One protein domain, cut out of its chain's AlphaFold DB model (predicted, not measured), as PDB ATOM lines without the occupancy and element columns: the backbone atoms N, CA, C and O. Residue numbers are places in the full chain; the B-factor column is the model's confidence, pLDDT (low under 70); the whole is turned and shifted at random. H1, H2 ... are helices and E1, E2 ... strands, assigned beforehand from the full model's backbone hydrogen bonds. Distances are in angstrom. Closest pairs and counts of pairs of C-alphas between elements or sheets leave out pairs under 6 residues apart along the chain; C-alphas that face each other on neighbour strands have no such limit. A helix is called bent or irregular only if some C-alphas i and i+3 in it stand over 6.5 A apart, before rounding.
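Overview. This is residues 36 to 150 of the 150 residues of the protein "YrdC-like domain-containing protein" of Streptomyces sp. RLB3-6 (UniProt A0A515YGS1). The model has two parts side by side along its longest axis: one holds helix H1, the hairpin of strands E1 and E2, and helix H2, the other holds helices H3 and H4 and the short strand E3 among loops. The long link, residues 88 to 101, runs between the two parts, and the first turn of H1 sticks out at one end with residues 38 to 43. The printed part has 115 residues, with four named helices and three named strands in the order H1 E1 E2 H2 H3 H4 E3; E1 and E2 make an antiparallel sheet. The class is mostly helix, though under half of the residues are in named elements. The whole is compact, with a radius of gyration of the C-alphas of 15.3 A and spans of 43 by 34 by 26 A.

Arrangement. H1, residues 40 to 55, comes nearest E1, residues 60 to 63, at the C-alphas of Val 54 and Val 60, the closest pair, 6.7 A apart. E1 and E2, residues 68 to 71, form a hairpin, antiparallel at 147 degrees, with N 60 and O 71 at 2.9 A and N 62 and O 69 at 2.8 A, within hydrogen-bond range. The closest C-alphas of E2 and H2, residues 77 to 87, are those of Gly 71 and Leu 83, 7.0 A apart. H1 and H2 are only just apart, at 8.5 A. H3, residues 102 to 108, and H4, residues 114 to 123, are close but not clearly touching: their closest C-alphas, of Gln 102 and Val 120, are 7.9 A apart, and they run opposite ways at a steep tilt of 45 degrees. E3, residues 132 to 134, pairs with no named strand; residues 133 to 134 of it pair antiparallel with residues 109 to 110, and 132 to 133 with 148 to 149. Every O i to N i+4 pair is within hydrogen-bond range in H1, H3 and H4, and 5 of 7 in H2.

Along the chain. H1 begins at C-alpha 40, (161.191, 86.326, 92.128), and is 22.5 A long. E1 is 10.0 A and E2 9.6 A. H2 is 16.1 A and only just irregular: C-alphas 83 and 86 are 6.7 A apart. H3 is 9.8 A, and H4, 14.3 A, begins at C-alpha 114, (155.133, 113.412, 118.924). E3, 6.2 A, ends at C-alpha 134, (162.810, 119.565, 106.730).

Size, cuts and confidence. The two C-alphas farthest apart, of Thr 39 and His 146, are 43.8 A apart. The printed part has no cut. The link from H2 to H3 is long, and residues 135 to 150 hold no named element. Mean pLDDT of the printed part is 89.0; residues 87 to 90 are under 70.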
ATOM      1  N   ASP A  36     159.294  90.233  83.862       92.50
ATOM      2  CA  ASP A  36     158.220  89.462  84.485       92.50
ATOM      3  C   ASP A  36     158.325  89.524  86.017       92.50
ATOM      4  O   ASP A  36     159.061  88.766  86.655       92.50
ATOM      5  N   CYS A  37     157.553  90.433  86.610       91.69
ATOM      6  CA  CYS A  37     157.497  90.630  88.055       91.69
ATOM      7  C   CYS A  37     156.714  89.538  88.813       91.69
ATOM      8  O   CYS A  37     156.681  89.585  90.048       91.69
ATOM      9  N   CYS A  38     156.097  88.568  88.123       93.56
ATOM     10  CA  CYS A  38     155.454  87.415  88.763       93.56
ATOM     11  C   CYS A  38     156.483  86.401  89.280       93.56
ATOM     12  O   CYS A  38     156.205  85.672  90.232       93.56
ATOM     13  N   THR A  39     157.692  86.388  88.713       95.50
ATOM     14  CA  THR A  39     158.806  85.574  89.214       95.50
ATOM     15  C   THR A  39     159.673  86.366  90.190       95.50
ATOM     16  O   THR A  39     159.843  87.579  90.064       95.50
ATOM     17  N   VAL A  40     160.272  85.682  91.171       95.50
ATOM     18  CA  VAL A  40     161.191  86.326  92.128       95.50
ATOM     19  C   VAL A  40     162.399  86.939  91.406       95.50
ATOM     20  O   VAL A  40     162.760  88.080  91.694       95.50
ATOM     21  N   SER A  41     162.983  86.219  90.441       94.62
ATOM     22  CA  SER A  41     164.134  86.703  89.664       94.62
ATOM     23  C   SER A  41     163.773  87.888  88.773       94.62
ATOM     24  O   SER A  41     164.425  88.926  88.858       94.62
ATOM     25  N   GLY A  42     162.701  87.781  87.982       94.44
ATOM     26  CA  GLY A  42     162.282  88.852  87.078       94.44
ATOM     27  C   GLY A  42     161.848  90.115  87.822       94.44
ATOM     28  O   GLY A  42     162.184  91.221  87.397       94.44
ATOM     29  N   ARG A  43     161.210  89.984  88.995       94.81
ATOM     30  CA  ARG A  43     160.948  91.126  89.885       94.81
ATOM     31  C   ARG A  43     162.241  91.778  90.371       94.81
ATOM     32  O   ARG A  43     162.334  93.002  90.376       94.81
ATOM     33  N   ALA A  44     163.232  90.988  90.780       95.62
ATOM     34  CA  ALA A  44     164.518  91.516  91.227       95.62
ATOM     35  C   ALA A  44     165.268  92.238  90.092       95.62
ATOM     36  O   ALA A  44     165.827  93.310  90.322       95.62
ATOM     37  N   ASP A  45     165.235  91.700  88.871       95.50
ATOM     38  CA  ASP A  45     165.792  92.343  87.675       95.50
ATOM     39  C   ASP A  45     165.094  93.668  87.355       95.50
ATOM     40  O   ASP A  45     165.756  94.687  87.149       95.50
ATOM     41  N   GLY A  46     163.758  93.679  87.387       94.06
ATOM     42  CA  GLY A  46     162.963  94.885  87.162       94.06
ATOM     43  C   GLY A  46     163.242  95.974  88.198       94.06
ATOM     44  O   GLY A  46     163.459  97.130  87.833       94.06
ATOM     45  N   LEU A  47     163.314  95.607  89.484       94.62
ATOM     46  CA  LEU A  47     163.667  96.538  90.559       94.62
ATOM     47  C   LEU A  47     165.082  97.095  90.379       94.62
ATOM     48  O   LEU A  47     165.266  98.306  90.477       94.62
ATOM     49  N   ARG A  48     166.070  96.253  90.038       95.69
ATOM     50  CA  ARG A  48     167.436  96.709  89.727       95.69
ATOM     51  C   ARG A  48     167.450  97.713  88.578       95.69
ATOM     52  O   ARG A  48     168.086  98.758  88.691       95.69
ATOM     53  N   ALA A  49     166.743  97.418  87.490       94.69
ATOM     54  CA  ALA A  49     166.658  98.311  86.342       94.69
ATOM     55  C   ALA A  49     166.031  99.666  86.715       94.69
ATOM     56  O   ALA A  49     166.575 100.706  86.342       94.69
ATOM     57  N   ALA A  50     164.944  99.658  87.494       94.31
ATOM     58  CA  ALA A  50     164.286 100.870  87.979       94.31
ATOM     59  C   ALA A  50     165.189 101.683  88.921       94.31
ATOM     60  O   ALA A  50     165.317 102.891  88.755       94.31
ATOM     61  N   THR A  51     165.881 101.035  89.863       95.12
ATOM     62  CA  THR A  51     166.851 101.708  90.742       95.12
ATOM     63  C   THR A  51     167.970 102.369  89.941       95.12
ATOM     64  O   THR A  51     168.350 103.500  90.238       95.12
ATOM     65  N   LEU A  52     168.497 101.695  88.916       95.69
ATOM     66  CA  LEU A  52     169.529 102.273  88.057       95.69
ATOM     67  C   LEU A  52     169.004 103.463  87.246       95.69
ATOM     68  O   LEU A  52     169.747 104.419  87.067       95.69
ATOM     69  N   ALA A  53     167.752 103.427  86.782       94.69
ATOM     70  CA  ALA A  53     167.120 104.558  86.104       94.69
ATOM     71  C   ALA A  53     167.045 105.792  87.017       94.69
ATOM     72  O   ALA A  53     167.572 106.845  86.660       94.69
ATOM     73  N   VAL A  54     166.526 105.635  88.241       95.06
ATOM     74  CA  VAL A  54     166.480 106.726  89.236       95.06
ATOM     75  C   VAL A  54     167.877 107.292  89.497       95.06
ATOM     76  O   VAL A  54     168.069 108.504  89.463       95.06
ATOM     77  N   ARG A  55     168.882 106.423  89.678       94.69
ATOM     78  CA  ARG A  55     170.278 106.840  89.898       94.69
ATOM     79  C   ARG A  55     170.895 107.584  88.712       94.69
ATOM     80  O   ARG A  55     171.827 108.354  88.914       94.69
ATOM     81  N   ARG A  56     170.403 107.365  87.489       95.25
ATOM     82  CA  ARG A  56     170.800 108.128  86.293       95.25
ATOM     83  C   ARG A  56     170.052 109.460  86.155       95.25
ATOM     84  O   ARG A  56     170.302 110.182  85.199       95.25
ATOM     85  N   GLY A  57     169.158 109.794  87.089       94.44
ATOM     86  CA  GLY A  57     168.298 110.975  87.007       94.44
ATOM     87  C   GLY A  57     167.106 110.801  86.062       94.44
ATOM     88  O   GLY A  57     166.479 111.787  85.688       94.44
ATOM     89  N   GLU A  58     166.786 109.568  85.663       94.69
ATOM     90  CA  GLU A  58     165.614 109.273  84.836       94.69
ATOM     91  C   GLU A  58     164.343 109.217  85.697       94.69
ATOM     92  O   GLU A  58     164.371 108.857  86.879       94.69
ATOM     93  N   LEU A  59     163.200 109.536  85.084       93.69
ATOM     94  CA  LEU A  59     161.898 109.442  85.737       93.69
ATOM     95  C   LEU A  59     161.417 107.991  85.789       93.69
ATOM     96  O   LEU A  59     161.544 107.241  84.819       93.69
ATOM     97  N   VAL A  60     160.786 107.616  86.899       94.25
ATOM     98  CA  VAL A  60     160.180 106.291  87.075       94.25
ATOM     99  C   VAL A  60     158.702 106.398  87.400       94.25
ATOM    100  O   VAL A  60     158.271 107.302  88.109       94.25
ATOM    101  N   VAL A  61     157.913 105.447  86.908       93.19
ATOM    102  CA  VAL A  61     156.502 105.308  87.276       93.19
ATOM    103  C   VAL A  61     156.388 104.226  88.345       93.19
ATOM    104  O   VAL A  61     156.818 103.094  88.139       93.19
ATOM    105  N   LEU A  62     155.822 104.581  89.495       89.81
ATOM    106  CA  LEU A  62     155.694 103.724  90.667       89.81
ATOM    107  C   LEU A  62     154.214 103.412  90.920       89.81
ATOM    108  O   LEU A  62     153.409 104.345  91.011       89.81
ATOM    109  N   PRO A  63     153.830 102.131  91.062       87.88
ATOM    110  CA  PRO A  63     152.489 101.790  91.511       87.88
ATOM    111  C   PRO A  63     152.313 102.222  92.971       87.88
ATOM    112  O   PRO A  63     153.166 101.942  93.815       87.88
ATOM    113  N   ARG A  64     151.193 102.875  93.278       80.75
ATOM    114  CA  ARG A  64     150.701 103.040  94.651       80.75
ATOM    115  C   ARG A  64     149.336 102.370  94.778       80.75
ATOM    116  O   ARG A  64     148.742 101.955  93.788       80.75
ATOM    117  N   ASP A  65     148.862 102.278  96.010       79.12
ATOM    118  CA  ASP A  65     147.531 101.786  96.375       79.12
ATOM    119  C   ASP A  65     146.374 102.508  95.660       79.12
ATOM    120  O   ASP A  65     145.348 101.902  95.369       79.12
ATOM    121  N   THR A  66     146.549 103.797  95.373       75.12
ATOM    122  CA  THR A  66     145.493 104.700  94.898       75.12
ATOM    123  C   THR A  66     145.683 105.135  93.451       75.12
ATOM    124  O   THR A  66     144.727 105.156  92.680       75.12
ATOM    125  N   VAL A  67     146.908 105.480  93.055       86.94
ATOM    126  CA  VAL A  67     147.250 105.937  91.702       86.94
ATOM    127  C   VAL A  67     148.692 105.582  91.362       86.94
ATOM    128  O   VAL A  67     149.509 105.313  92.239       86.94
ATOM    129  N   TYR A  68     149.051 105.641  90.084       89.56
ATOM    130  CA  TYR A  68     150.458 105.606  89.700       89.56
ATOM    131  C   TYR A  68     151.100 106.973  89.941       89.56
ATOM    132  O   TYR A  68     150.616 107.999  89.462       89.56
ATOM    133  N   GLY A  69     152.203 106.980  90.683       89.50
ATOM    134  CA  GLY A  69     153.053 108.153  90.846       89.50
ATOM    135  C   GLY A  69     154.150 108.162  89.788       89.50
ATOM    136  O   GLY A  69     154.658 107.110  89.421       89.50
ATOM    137  N   ILE A  70     154.552 109.344  89.328       91.94
ATOM    138  CA  ILE A  70     155.856 109.497  88.661       91.94
ATOM    139  C   ILE A  70     156.800 110.043  89.722       91.94
ATOM    140  O   ILE A  70     156.421 110.997  90.402       91.94
ATOM    141  N   GLY A  71     157.968 109.433  89.869       92.88
ATOM    142  CA  GLY A  71     159.001 109.806  90.822       92.88
ATOM    143  C   GLY A  71     160.339 110.064  90.139       92.88
ATOM    144  O   GLY A  71     160.581 109.631  89.012       92.88
ATOM    145  N   ALA A  72     161.194 110.768  90.864       94.56
ATOM    146  CA  ALA A  72     162.573 111.074  90.521       94.56
ATOM    147  C   ALA A  72     163.418 110.993  91.802       94.56
ATOM    148  O   ALA A  72     162.867 110.894  92.901       94.56
ATOM    149  N   ASP A  73     164.741 111.045  91.668       94.38
ATOM    150  CA  ASP A  73     165.617 111.239  92.824       94.38
ATOM    151  C   ASP A  73     165.416 112.654  93.394       94.38
ATOM    152  O   ASP A  73     165.666 113.644  92.706       94.38
ATOM    153  N   ALA A  74     164.969 112.741  94.649       92.69
ATOM    154  CA  ALA A  74     164.691 113.997  95.347       92.69
ATOM    155  C   ALA A  74     165.945 114.866  95.556       92.69
ATOM    156  O   ALA A  74     165.827 116.076  95.739       92.69
ATOM    157  N   PHE A  75     167.139 114.269  95.521       92.12
ATOM    158  CA  PHE A  75     168.410 114.978  95.680       92.12
ATOM    159  C   PHE A  75     169.046 115.385  94.349       92.12
ATOM    160  O   PHE A  75     170.087 116.041  94.336       92.12
ATOM    161  N   ASN A  76     168.434 115.015  93.223       93.88
ATOM    162  CA  ASN A  76     168.906 115.392  91.902       93.88
ATOM    163  C   ASN A  76     168.026 116.524  91.335       93.88
ATOM    164  O   ASN A  76     166.943 116.242  90.817       93.88
ATOM    165  N   PRO A  77     168.478 117.793  91.372       91.06
ATOM    166  CA  PRO A  77     167.660 118.933  90.951       91.06
ATOM    167  C   PRO A  77     167.236 118.844  89.479       91.06
ATOM    168  O   PRO A  77     166.115 119.202  89.136       91.06
ATOM    169  N   VAL A  78     168.084 118.281  88.609       91.81
ATOM    170  CA  VAL A  78     167.767 118.088  87.183       91.81
ATOM    171  C   VAL A  78     166.624 117.086  87.005       91.81
ATOM    172  O   VAL A  78     165.735 117.274  86.167       91.81
ATOM    173  N   ALA A  79     166.622 116.022  87.809       93.12
ATOM    174  CA  ALA A  79     165.566 115.018  87.783       93.12
ATOM    175  C   ALA A  79     164.251 115.574  88.359       93.12
ATOM    176  O   ALA A  79     163.181 115.296  87.819       93.12
ATOM    177  N   VAL A  80     164.322 116.404  89.407       91.38
ATOM    178  CA  VAL A  80     163.149 117.091  89.967       91.38
ATOM    179  C   VAL A  80     162.564 118.101  88.979       91.38
ATOM    180  O   VAL A  80     161.354 118.111  88.770       91.38
ATOM    181  N   ASP A  81     163.388 118.891  88.294       89.44
ATOM    182  CA  ASP A  81     162.902 119.801  87.252       89.44
ATOM    183  C   ASP A  81     162.203 119.037  86.124       89.44
ATOM    184  O   ASP A  81     161.099 119.399  85.706       89.44
ATOM    185  N   SER A  82     162.791 117.915  85.700       90.31
ATOM    186  CA  SER A  82     162.180 117.008  84.721       90.31
ATOM    187  C   SER A  82     160.853 116.418  85.216       90.31
ATOM    188  O   SER A  82     159.978 116.104  84.413       90.31
ATOM    189  N   LEU A  83     160.671 116.274  86.533       89.62
ATOM    190  CA  LEU A  83     159.438 115.791  87.154       89.62
ATOM    191  C   LEU A  83     158.333 116.861  87.199       89.62
ATOM    192  O   LEU A  83     157.145 116.522  87.103       89.62
ATOM    193  N   LEU A  84     158.708 118.128  87.391       85.75
ATOM    194  CA  LEU A  84     157.787 119.257  87.546       85.75
ATOM    195  C   LEU A  84     157.324 119.816  86.192       85.75
ATOM    196  O   LEU A  84     156.120 120.009  85.993       85.75
ATOM    197  N   GLN A  85     158.249 120.004  85.240       82.19
ATOM    198  CA  GLN A  85     157.974 120.637  83.942       82.19
ATOM    199  C   GLN A  85     156.800 120.006  83.165       82.19
ATOM    200  O   GLN A  85     155.901 120.747  82.758       82.19
ATOM    201  N   PRO A  86     156.717 118.672  82.980       73.56
ATOM    202  CA  PRO A  86     155.686 118.071  82.131       73.56
ATOM    203  C   PRO A  86     154.279 118.138  82.729       73.56
ATOM    204  O   PRO A  86     153.299 117.944  82.014       73.56
ATOM    205  N   ARG A  87     154.147 118.373  84.040       65.50
ATOM    206  CA  ARG A  87     152.846 118.337  84.723       65.50
ATOM    207  C   ARG A  87     152.114 119.673  84.734       65.50
ATOM    208  O   ARG A  87     151.052 119.753  85.346       65.50
ATOM    209  N   GLY A  88     152.701 120.726  84.158       63.84
ATOM    210  CA  GLY A  88     152.193 122.096  84.306       63.84
ATOM    211  C   GLY A  88     152.142 122.557  85.768       63.84
ATOM    212  O   GLY A  88     151.495 123.551  86.092       63.84
ATOM    213  N   ARG A  89     152.802 121.817  86.670       66.00
ATOM    214  CA  ARG A  89     152.935 122.178  88.072       66.00
ATOM    215  C   ARG A  89     154.173 123.048  88.171       66.00
ATOM    216  O   ARG A  89     155.289 122.555  88.053       66.00
ATOM    217  N   GLY A  90     153.959 124.353  88.312       68.94
ATOM    218  CA  GLY A  90     155.043 125.278  88.616       68.94
ATOM    219  C   GLY A  90     155.715 124.916  89.943       68.94
ATOM    220  O   GLY A  90     155.180 124.138  90.736       68.94
ATOM    221  N   ARG A  91     156.872 125.523  90.213       78.00
ATOM    222  CA  ARG A  91     157.645 125.291  91.445       78.00
ATOM    223  C   ARG A  91     156.857 125.579  92.734       78.00
ATOM    224  O   ARG A  91     157.198 125.011  93.761       78.00
ATOM    225  N   ALA A  92     155.767 126.343  92.661       77.94
ATOM    226  CA  ALA A  92     154.815 126.579  93.752       77.94
ATOM    227  C   ALA A  92     154.045 125.327  94.237       77.94
ATOM    228  O   ALA A  92     153.413 125.365  95.289       77.94
ATOM    229  N   MET A  93     154.062 124.218  93.485       77.88
ATOM    230  CA  MET A  93     153.449 122.943  93.886       77.88
ATOM    231  C   MET A  93     154.520 121.848  93.994       77.88
ATOM    232  O   MET A  93     154.628 121.013  93.086       77.88
ATOM    233  N   PRO A  94     155.319 121.847  95.077       82.19
ATOM    234  CA  PRO A  94     156.387 120.873  95.259       82.19
ATOM    235  C   PRO A  94     155.838 119.442  95.337       82.19
ATOM    236  O   PRO A  94     154.737 119.191  95.834       82.19
ATOM    237  N   SER A  95     156.611 118.487  94.818       85.81
ATOM    238  CA  SER A  95     156.250 117.067  94.865       85.81
ATOM    239  C   SER A  95     156.525 116.489  96.258       85.81
ATOM    240  O   SER A  95     157.575 116.793  96.824       85.81
ATOM    241  N   PRO A  96     155.651 115.614  96.795       90.62
ATOM    242  CA  PRO A  96     155.937 114.905  98.039       90.62
ATOM    243  C   PRO A  96     157.124 113.946  97.878       90.62
ATOM    244  O   PRO A  96     157.360 113.413  96.784       90.62
ATOM    245  N   VAL A  97     157.842 113.701  98.976       92.56
ATOM    246  CA  VAL A  97     159.012 112.818  99.044       92.56
ATOM    247  C   VAL A  97     158.617 111.475  99.650       92.56
ATOM    248  O   VAL A  97     158.124 111.378 100.770       92.56
ATOM    249  N   LEU A  98     158.865 110.394  98.909       91.56
ATOM    250  CA  LEU A  98     158.605 109.040  99.391       91.56
ATOM    251  C   LEU A  98     159.769 108.538 100.251       91.56
ATOM    252  O   LEU A  98     160.897 108.436  99.774       91.56
ATOM    253  N   VAL A  99     159.473 108.157 101.494       90.25
ATOM    254  CA  VAL A  99     160.445 107.581 102.434       90.25
ATOM    255  C   VAL A  99     160.163 106.101 102.680       90.25
ATOM    256  O   VAL A  99     159.018 105.693 102.879       90.25
ATOM    257  N   ALA A 100     161.211 105.275 102.664       85.69
ATOM    258  CA  ALA A 100     161.084 103.825 102.841       85.69
ATOM    259  C   ALA A 100     161.120 103.386 104.319       85.69
ATOM    260  O   ALA A 100     160.572 102.341 104.678       85.69
ATOM    261  N   SER A 101     161.740 104.180 105.195       88.12
ATOM    262  CA  SER A 101     161.939 103.851 106.608       88.12
ATOM    263  C   SER A 101     161.676 105.048 107.517       88.12
ATOM    264  O   SER A 101     161.669 106.199 107.083       88.12
ATOM    265  N   GLN A 102     161.445 104.756 108.797       87.81
ATOM    266  CA  GLN A 102     161.320 105.779 109.829       87.81
ATOM    267  C   GLN A 102     162.655 106.500 110.064       87.81
ATOM    268  O   GLN A 102     162.656 107.706 110.285       87.81
ATOM    269  N   ASP A 103     163.779 105.793 109.931       91.06
ATOM    270  CA  ASP A 103     165.120 106.382 110.031       91.06
ATOM    271  C   ASP A 103     165.348 107.434 108.942       91.06
ATOM    272  O   ASP A 103     165.753 108.554 109.241       91.06
ATOM    273  N   ALA A 104     164.969 107.128 107.695       91.06
ATOM    274  CA  ALA A 104     165.027 108.100 106.608       91.06
ATOM    275  C   ALA A 104     164.153 109.327 106.913       91.06
ATOM    276  O   ALA A 104     164.568 110.455 106.680       91.06
ATOM    277  N   LEU A 105     162.962 109.135 107.493       91.81
ATOM    278  CA  LEU A 105     162.136 110.260 107.929       91.81
ATOM    279  C   LEU A 105     162.848 111.096 109.009       91.81
ATOM    280  O   LEU A 105     162.887 112.318 108.886       91.81
ATOM    281  N   HIS A 106     163.449 110.465 110.023       91.56
ATOM    282  CA  HIS A 106     164.209 111.138 111.090       91.56
ATOM    283  C   HIS A 106     165.384 111.976 110.570       91.56
ATOM    284  O   HIS A 106     165.695 113.031 111.138       91.56
ATOM    285  N   GLU A 107     166.046 111.510 109.515       92.25
ATOM    286  CA  GLU A 107     167.136 112.231 108.857       92.25
ATOM    287  C   GLU A 107     166.632 113.431 108.049       92.25
ATOM    288  O   GLU A 107     167.334 114.436 107.940       92.25
ATOM    289  N   LEU A 108     165.404 113.361 107.531       92.94
ATOM    290  CA  LEU A 108     164.844 114.400 106.674       92.94
ATOM    291  C   LEU A 108     164.173 115.541 107.443       92.94
ATOM    292  O   LEU A 108     164.283 116.697 107.034       92.94
ATOM    293  N   VAL A 109     163.477 115.244 108.543       94.69
ATOM    294  CA  VAL A 109     162.647 116.234 109.248       94.69
ATOM    295  C   VAL A 109     163.315 116.801 110.500       94.69
ATOM    296  O   VAL A 109     164.192 116.188 111.112       94.69
ATOM    297  N   THR A 110     162.885 117.999 110.886       94.19
ATOM    298  CA  THR A 110     163.227 118.657 112.150       94.19
ATOM    299  C   THR A 110     161.960 119.134 112.854       94.19
ATOM    300  O   THR A 110     160.943 119.387 112.209       94.19
ATOM    301  N   ASP A 111     162.010 119.246 114.184       92.06
ATOM    302  CA  ASP A 111     160.891 119.688 115.029       92.06
ATOM    303  C   ASP A 111     159.568 118.936 114.776       92.06
ATOM    304  O   ASP A 111     158.476 119.506 114.852       92.06
ATOM    305  N   PHE A 112     159.658 117.644 114.451       93.88
ATOM    306  CA  PHE A 112     158.487 116.835 114.134       93.88
ATOM    307  C   PHE A 112     157.739 116.426 115.417       93.88
ATOM    308  O   PHE A 112     158.341 115.811 116.307       93.88
ATOM    309  N   PRO A 113     156.443 116.765 115.557       93.38
ATOM    310  CA  PRO A 113     155.714 116.583 116.807       93.38
ATOM    311  C   PRO A 113     155.511 115.102 117.139       93.38
ATOM    312  O   PRO A 113     155.340 114.266 116.255       93.38
ATOM    313  N   LYS A 114     155.416 114.779 118.438       93.44
ATOM    314  CA  LYS A 114     155.133 113.412 118.924       93.44
ATOM    315  C   LYS A 114     153.877 112.799 118.292       93.44
ATOM    316  O   LYS A 114     153.875 111.620 117.965       93.44
ATOM    317  N   ALA A 115     152.836 113.607 118.083       92.75
ATOM    318  CA  ALA A 115     151.618 113.166 117.406       92.75
ATOM    319  C   ALA A 115     151.879 112.736 115.950       92.75
ATOM    320  O   ALA A 115     151.302 111.757 115.493       92.75
ATOM    321  N   GLY A 116     152.788 113.420 115.244       92.31
ATOM    322  CA  GLY A 116     153.212 113.031 113.899       92.31
ATOM    323  C   GLY A 116     153.905 111.669 113.896       92.31
ATOM    324  O   GLY A 116     153.575 110.822 113.072       92.31
ATOM    325  N   TRP A 117     154.799 111.419 114.860       92.50
ATOM    326  CA  TRP A 117     155.445 110.109 115.021       92.50
ATOM    327  C   TRP A 117     154.439 108.989 115.307       92.50
ATOM    328  O   TRP A 117     154.512 107.938 114.678       92.50
ATOM    329  N   ALA A 118     153.459 109.236 116.182       92.69
ATOM    330  CA  ALA A 118     152.407 108.264 116.480       92.69
ATOM    331  C   ALA A 118     151.561 107.914 115.239       92.69
ATOM    332  O   ALA A 118     151.205 106.755 115.032       92.69
ATOM    333  N   LEU A 119     151.270 108.896 114.375       91.62
ATOM    334  CA  LEU A 119     150.581 108.648 113.104       91.62
ATOM    335  C   LEU A 119     151.427 107.796 112.153       91.62
ATOM    336  O   LEU A 119     150.900 106.869 111.541       91.62
ATOM    337  N   VAL A 120     152.727 108.088 112.043       91.06
ATOM    338  CA  VAL A 120     153.654 107.307 111.209       91.06
ATOM    339  C   VAL A 120     153.716 105.857 111.674       91.06
ATOM    340  O   VAL A 120     153.724 104.970 110.830       91.06
ATOM    341  N   GLU A 121     153.740 105.607 112.980       89.38
ATOM    342  CA  GLU A 121     153.804 104.258 113.550       89.38
ATOM    343  C   GLU A 121     152.565 103.418 113.209       89.38
ATOM    344  O   GLU A 121     152.694 102.262 112.813       89.38
ATOM    345  N   VAL A 122     151.369 104.009 113.304       89.44
ATOM    346  CA  VAL A 122     150.096 103.286 113.132       89.44
ATOM    347  C   VAL A 122     149.682 103.157 111.665       89.44
ATOM    348  O   VAL A 122     149.096 102.150 111.273       89.44
ATOM    349  N   LEU A 123     149.951 104.174 110.842       84.75
ATOM    350  CA  LEU A 123     149.410 104.276 109.481       84.75
ATOM    351  C   LEU A 123     150.413 103.865 108.391       84.75
ATOM    352  O   LEU A 123     150.106 103.985 107.202       84.75
ATOM    353  N   ARG A 124     151.606 103.376 108.767       74.88
ATOM    354  CA  ARG A 124     152.589 102.823 107.819       74.88
ATOM    355  C   ARG A 124     152.437 101.300 107.668       74.88
ATOM    356  O   ARG A 124     152.335 100.606 108.677       74.88
ATOM    357  N   PRO A 125     152.562 100.747 106.448       72.75
ATOM    358  CA  PRO A 125     152.496 101.415 105.145       72.75
ATOM    359  C   PRO A 125     151.046 101.770 104.754       72.75
ATOM    360  O   PRO A 125     150.140 100.966 104.948       72.75
ATOM    361  N   GLY A 126     150.833 102.951 104.158       74.00
ATOM    362  CA  GLY A 126     149.501 103.409 103.743       74.00
ATOM    363  C   GLY A 126     149.499 104.770 103.037       74.00
ATOM    364  O   GLY A 126     150.550 105.377 102.822       74.00
ATOM    365  N   GLY A 127     148.308 105.259 102.685       78.50
ATOM    366  CA  GLY A 127     148.072 106.518 101.961       78.50
ATOM    367  C   GLY A 127     148.276 107.805 102.772       78.50
ATOM    368  O   GLY A 127     147.622 108.807 102.496       78.50
ATOM    369  N   LEU A 128     149.148 107.789 103.783       86.75
ATOM    370  CA  LEU A 128     149.438 108.955 104.612       86.75
ATOM    371  C   LEU A 128     150.479 109.861 103.937       86.75
ATOM    372  O   LEU A 128     151.514 109.390 103.468       86.75
ATOM    373  N   VAL A 129     150.206 111.165 103.928       89.62
ATOM    374  CA  VAL A 129     151.137 112.228 103.526       89.62
ATOM    375  C   VAL A 129     151.169 113.242 104.665       89.62
ATOM    376  O   VAL A 129     150.110 113.657 105.139       89.62
ATOM    377  N   LEU A 130     152.360 113.603 105.141       91.38
ATOM    378  CA  LEU A 130     152.541 114.488 106.293       91.38
ATOM    379  C   LEU A 130     153.406 115.666 105.886       91.38
ATOM    380  O   LEU A 130     154.506 115.477 105.388       91.38
ATOM    381  N   VAL A 131     152.939 116.875 106.179       92.88
ATOM    382  CA  VAL A 131     153.744 118.078 105.971       92.88
ATOM    383  C   VAL A 131     154.573 118.344 107.225       92.88
ATOM    384  O   VAL A 131     154.029 118.495 108.320       92.88
ATOM    385  N   ALA A 132     155.891 118.401 107.067       93.56
ATOM    386  CA  ALA A 132     156.854 118.594 108.145       93.56
ATOM    387  C   ALA A 132     157.899 119.643 107.770       93.56
ATOM    388  O   ALA A 132     158.146 119.885 106.593       93.56
ATOM    389  N   ARG A 133     158.568 120.243 108.759       94.88
ATOM    390  CA  ARG A 133     159.767 121.044 108.488       94.88
ATOM    391  C   ARG A 133     160.927 120.110 108.173       94.88
ATOM    392  O   ARG A 133     161.178 119.174 108.931       94.88
ATOM    393  N   HIS A 134     161.625 120.349 107.067       94.00
ATOM    394  CA  HIS A 134     162.810 119.565 106.730       94.00
ATOM    395  C   HIS A 134     164.068 120.170 107.357       94.00
ATOM    396  O   HIS A 134     164.101 121.347 107.724       94.00
ATOM    397  N   ARG A 135     165.129 119.373 107.490       93.88
ATOM    398  CA  ARG A 135     166.419 119.871 107.974       93.88
ATOM    399  C   ARG A 135     167.021 120.861 106.979       93.88
ATOM    400  O   ARG A 135     167.015 120.621 105.773       93.88
ATOM    401  N   THR A 136     167.590 121.951 107.489       88.44
ATOM    402  CA  THR A 136     168.250 122.995 106.681       88.44
ATOM    403  C   THR A 136     169.580 122.540 106.080       88.44
ATOM    404  O   THR A 136     170.059 123.149 105.133       88.44
ATOM    405  N   SER A 137     170.168 121.463 106.606       90.12
ATOM    406  CA  SER A 137     171.385 120.846 106.067       90.12
ATOM    407  C   SER A 137     171.150 120.072 104.766       90.12
ATOM    408  O   SER A 137     172.112 119.696 104.100       90.12
ATOM    409  N   LEU A 138     169.894 119.785 104.410       87.69
ATOM    410  CA  LEU A 138     169.569 119.077 103.179       87.69
ATOM    411  C   LEU A 138     169.733 120.018 101.993       87.69
ATOM    412  O   LEU A 138     169.100 121.069 101.921       87.69
ATOM    413  N   THR A 139     170.574 119.610 101.051       83.06
ATOM    414  CA  THR A 139     170.760 120.322  99.788       83.06
ATOM    415  C   THR A 139     169.912 119.625  98.732       83.06
ATOM    416  O   THR A 139     170.367 118.697  98.069       83.06
ATOM    417  N   TRP A 140     168.646 120.021  98.638       89.50
ATOM    418  CA  TRP A 140     167.704 119.541  97.627       89.50
ATOM    419  C   TRP A 140     166.911 120.710  97.038       89.50
ATOM    420  O   TRP A 140     166.758 121.750  97.677       89.50
ATOM    421  N   ASP A 141     166.418 120.545  95.815       87.94
ATOM    422  CA  ASP A 141     165.557 121.523  95.149       87.94
ATOM    423  C   ASP A 141     164.264 120.823  94.749       87.94
ATOM    424  O   ASP A 141     164.200 120.139  93.731       87.94
ATOM    425  N   LEU A 142     163.253 120.950  95.606       85.88
ATOM    426  CA  LEU A 142     161.930 120.353  95.414       85.88
ATOM    427  C   LEU A 142     160.916 121.356  94.839       85.88
ATOM    428  O   LEU A 142     159.737 121.023  94.702       85.88
ATOM    429  N   GLY A 143     161.360 122.577  94.523       84.19
ATOM    430  CA  GLY A 143     160.509 123.737  94.272       84.19
ATOM    431  C   GLY A 143     160.395 124.672  95.484       84.19
ATOM    432  O   GLY A 143     161.229 124.679  96.387       84.19
ATOM    433  N   GLU A 144     159.350 125.494  95.499       84.19
ATOM    434  CA  GLU A 144     159.092 126.499  96.533       84.19
ATOM    435  C   GLU A 144     158.448 125.853  97.764       84.19
ATOM    436  O   GLU A 144     157.231 125.857  97.952       84.19
ATOM    437  N   THR A 145     159.275 125.264  98.624       83.31
ATOM    438  CA  THR A 145     158.787 124.491  99.771       83.31
ATOM    439  C   THR A 145     158.646 125.278 101.074       83.31
ATOM    440  O   THR A 145     158.065 124.781 102.042       83.31
ATOM    441  N   HIS A 146     159.190 126.498 101.128       85.62
ATOM    442  CA  HIS A 146     159.175 127.366 102.313       85.62
ATOM    443  C   HIS A 146     159.696 126.670 103.592       85.62
ATOM    444  O   HIS A 146     159.209 126.916 104.694       85.62
ATOM    445  N   GLY A 147     160.679 125.771 103.446       88.06
ATOM    446  CA  GLY A 147     161.273 125.015 104.557       88.06
ATOM    447  C   GLY A 147     160.444 123.816 105.035       88.06
ATOM    448  O   GLY A 147     160.780 123.194 106.047       88.06
ATOM    449  N   THR A 148     159.365 123.476 104.327       91.75
ATOM    450  CA  THR A 148     158.523 122.306 104.612       91.75
ATOM    451  C   THR A 148     158.688 121.220 103.554       91.75
ATOM    452  O   THR A 148     159.242 121.452 102.493       91.75
ATOM    453  N   VAL A 149     158.278 119.996 103.840       92.50
ATOM    454  CA  VAL A 149     158.253 118.886 102.885       92.50
ATOM    455  C   VAL A 149     157.020 118.044 103.177       92.50
ATOM    456  O   VAL A 149     156.629 117.933 104.340       92.50
ATOM    457  N   ALA A 150     156.400 117.518 102.124       90.38
ATOM    458  CA  ALA A 150     155.250 116.619 102.192       90.38
ATOM    459  C   ALA A 150     155.665 115.168 101.931       90.38
ATOM    460  O   ALA A 150     156.626 114.973 101.148       90.38
TER     461      ALA A 150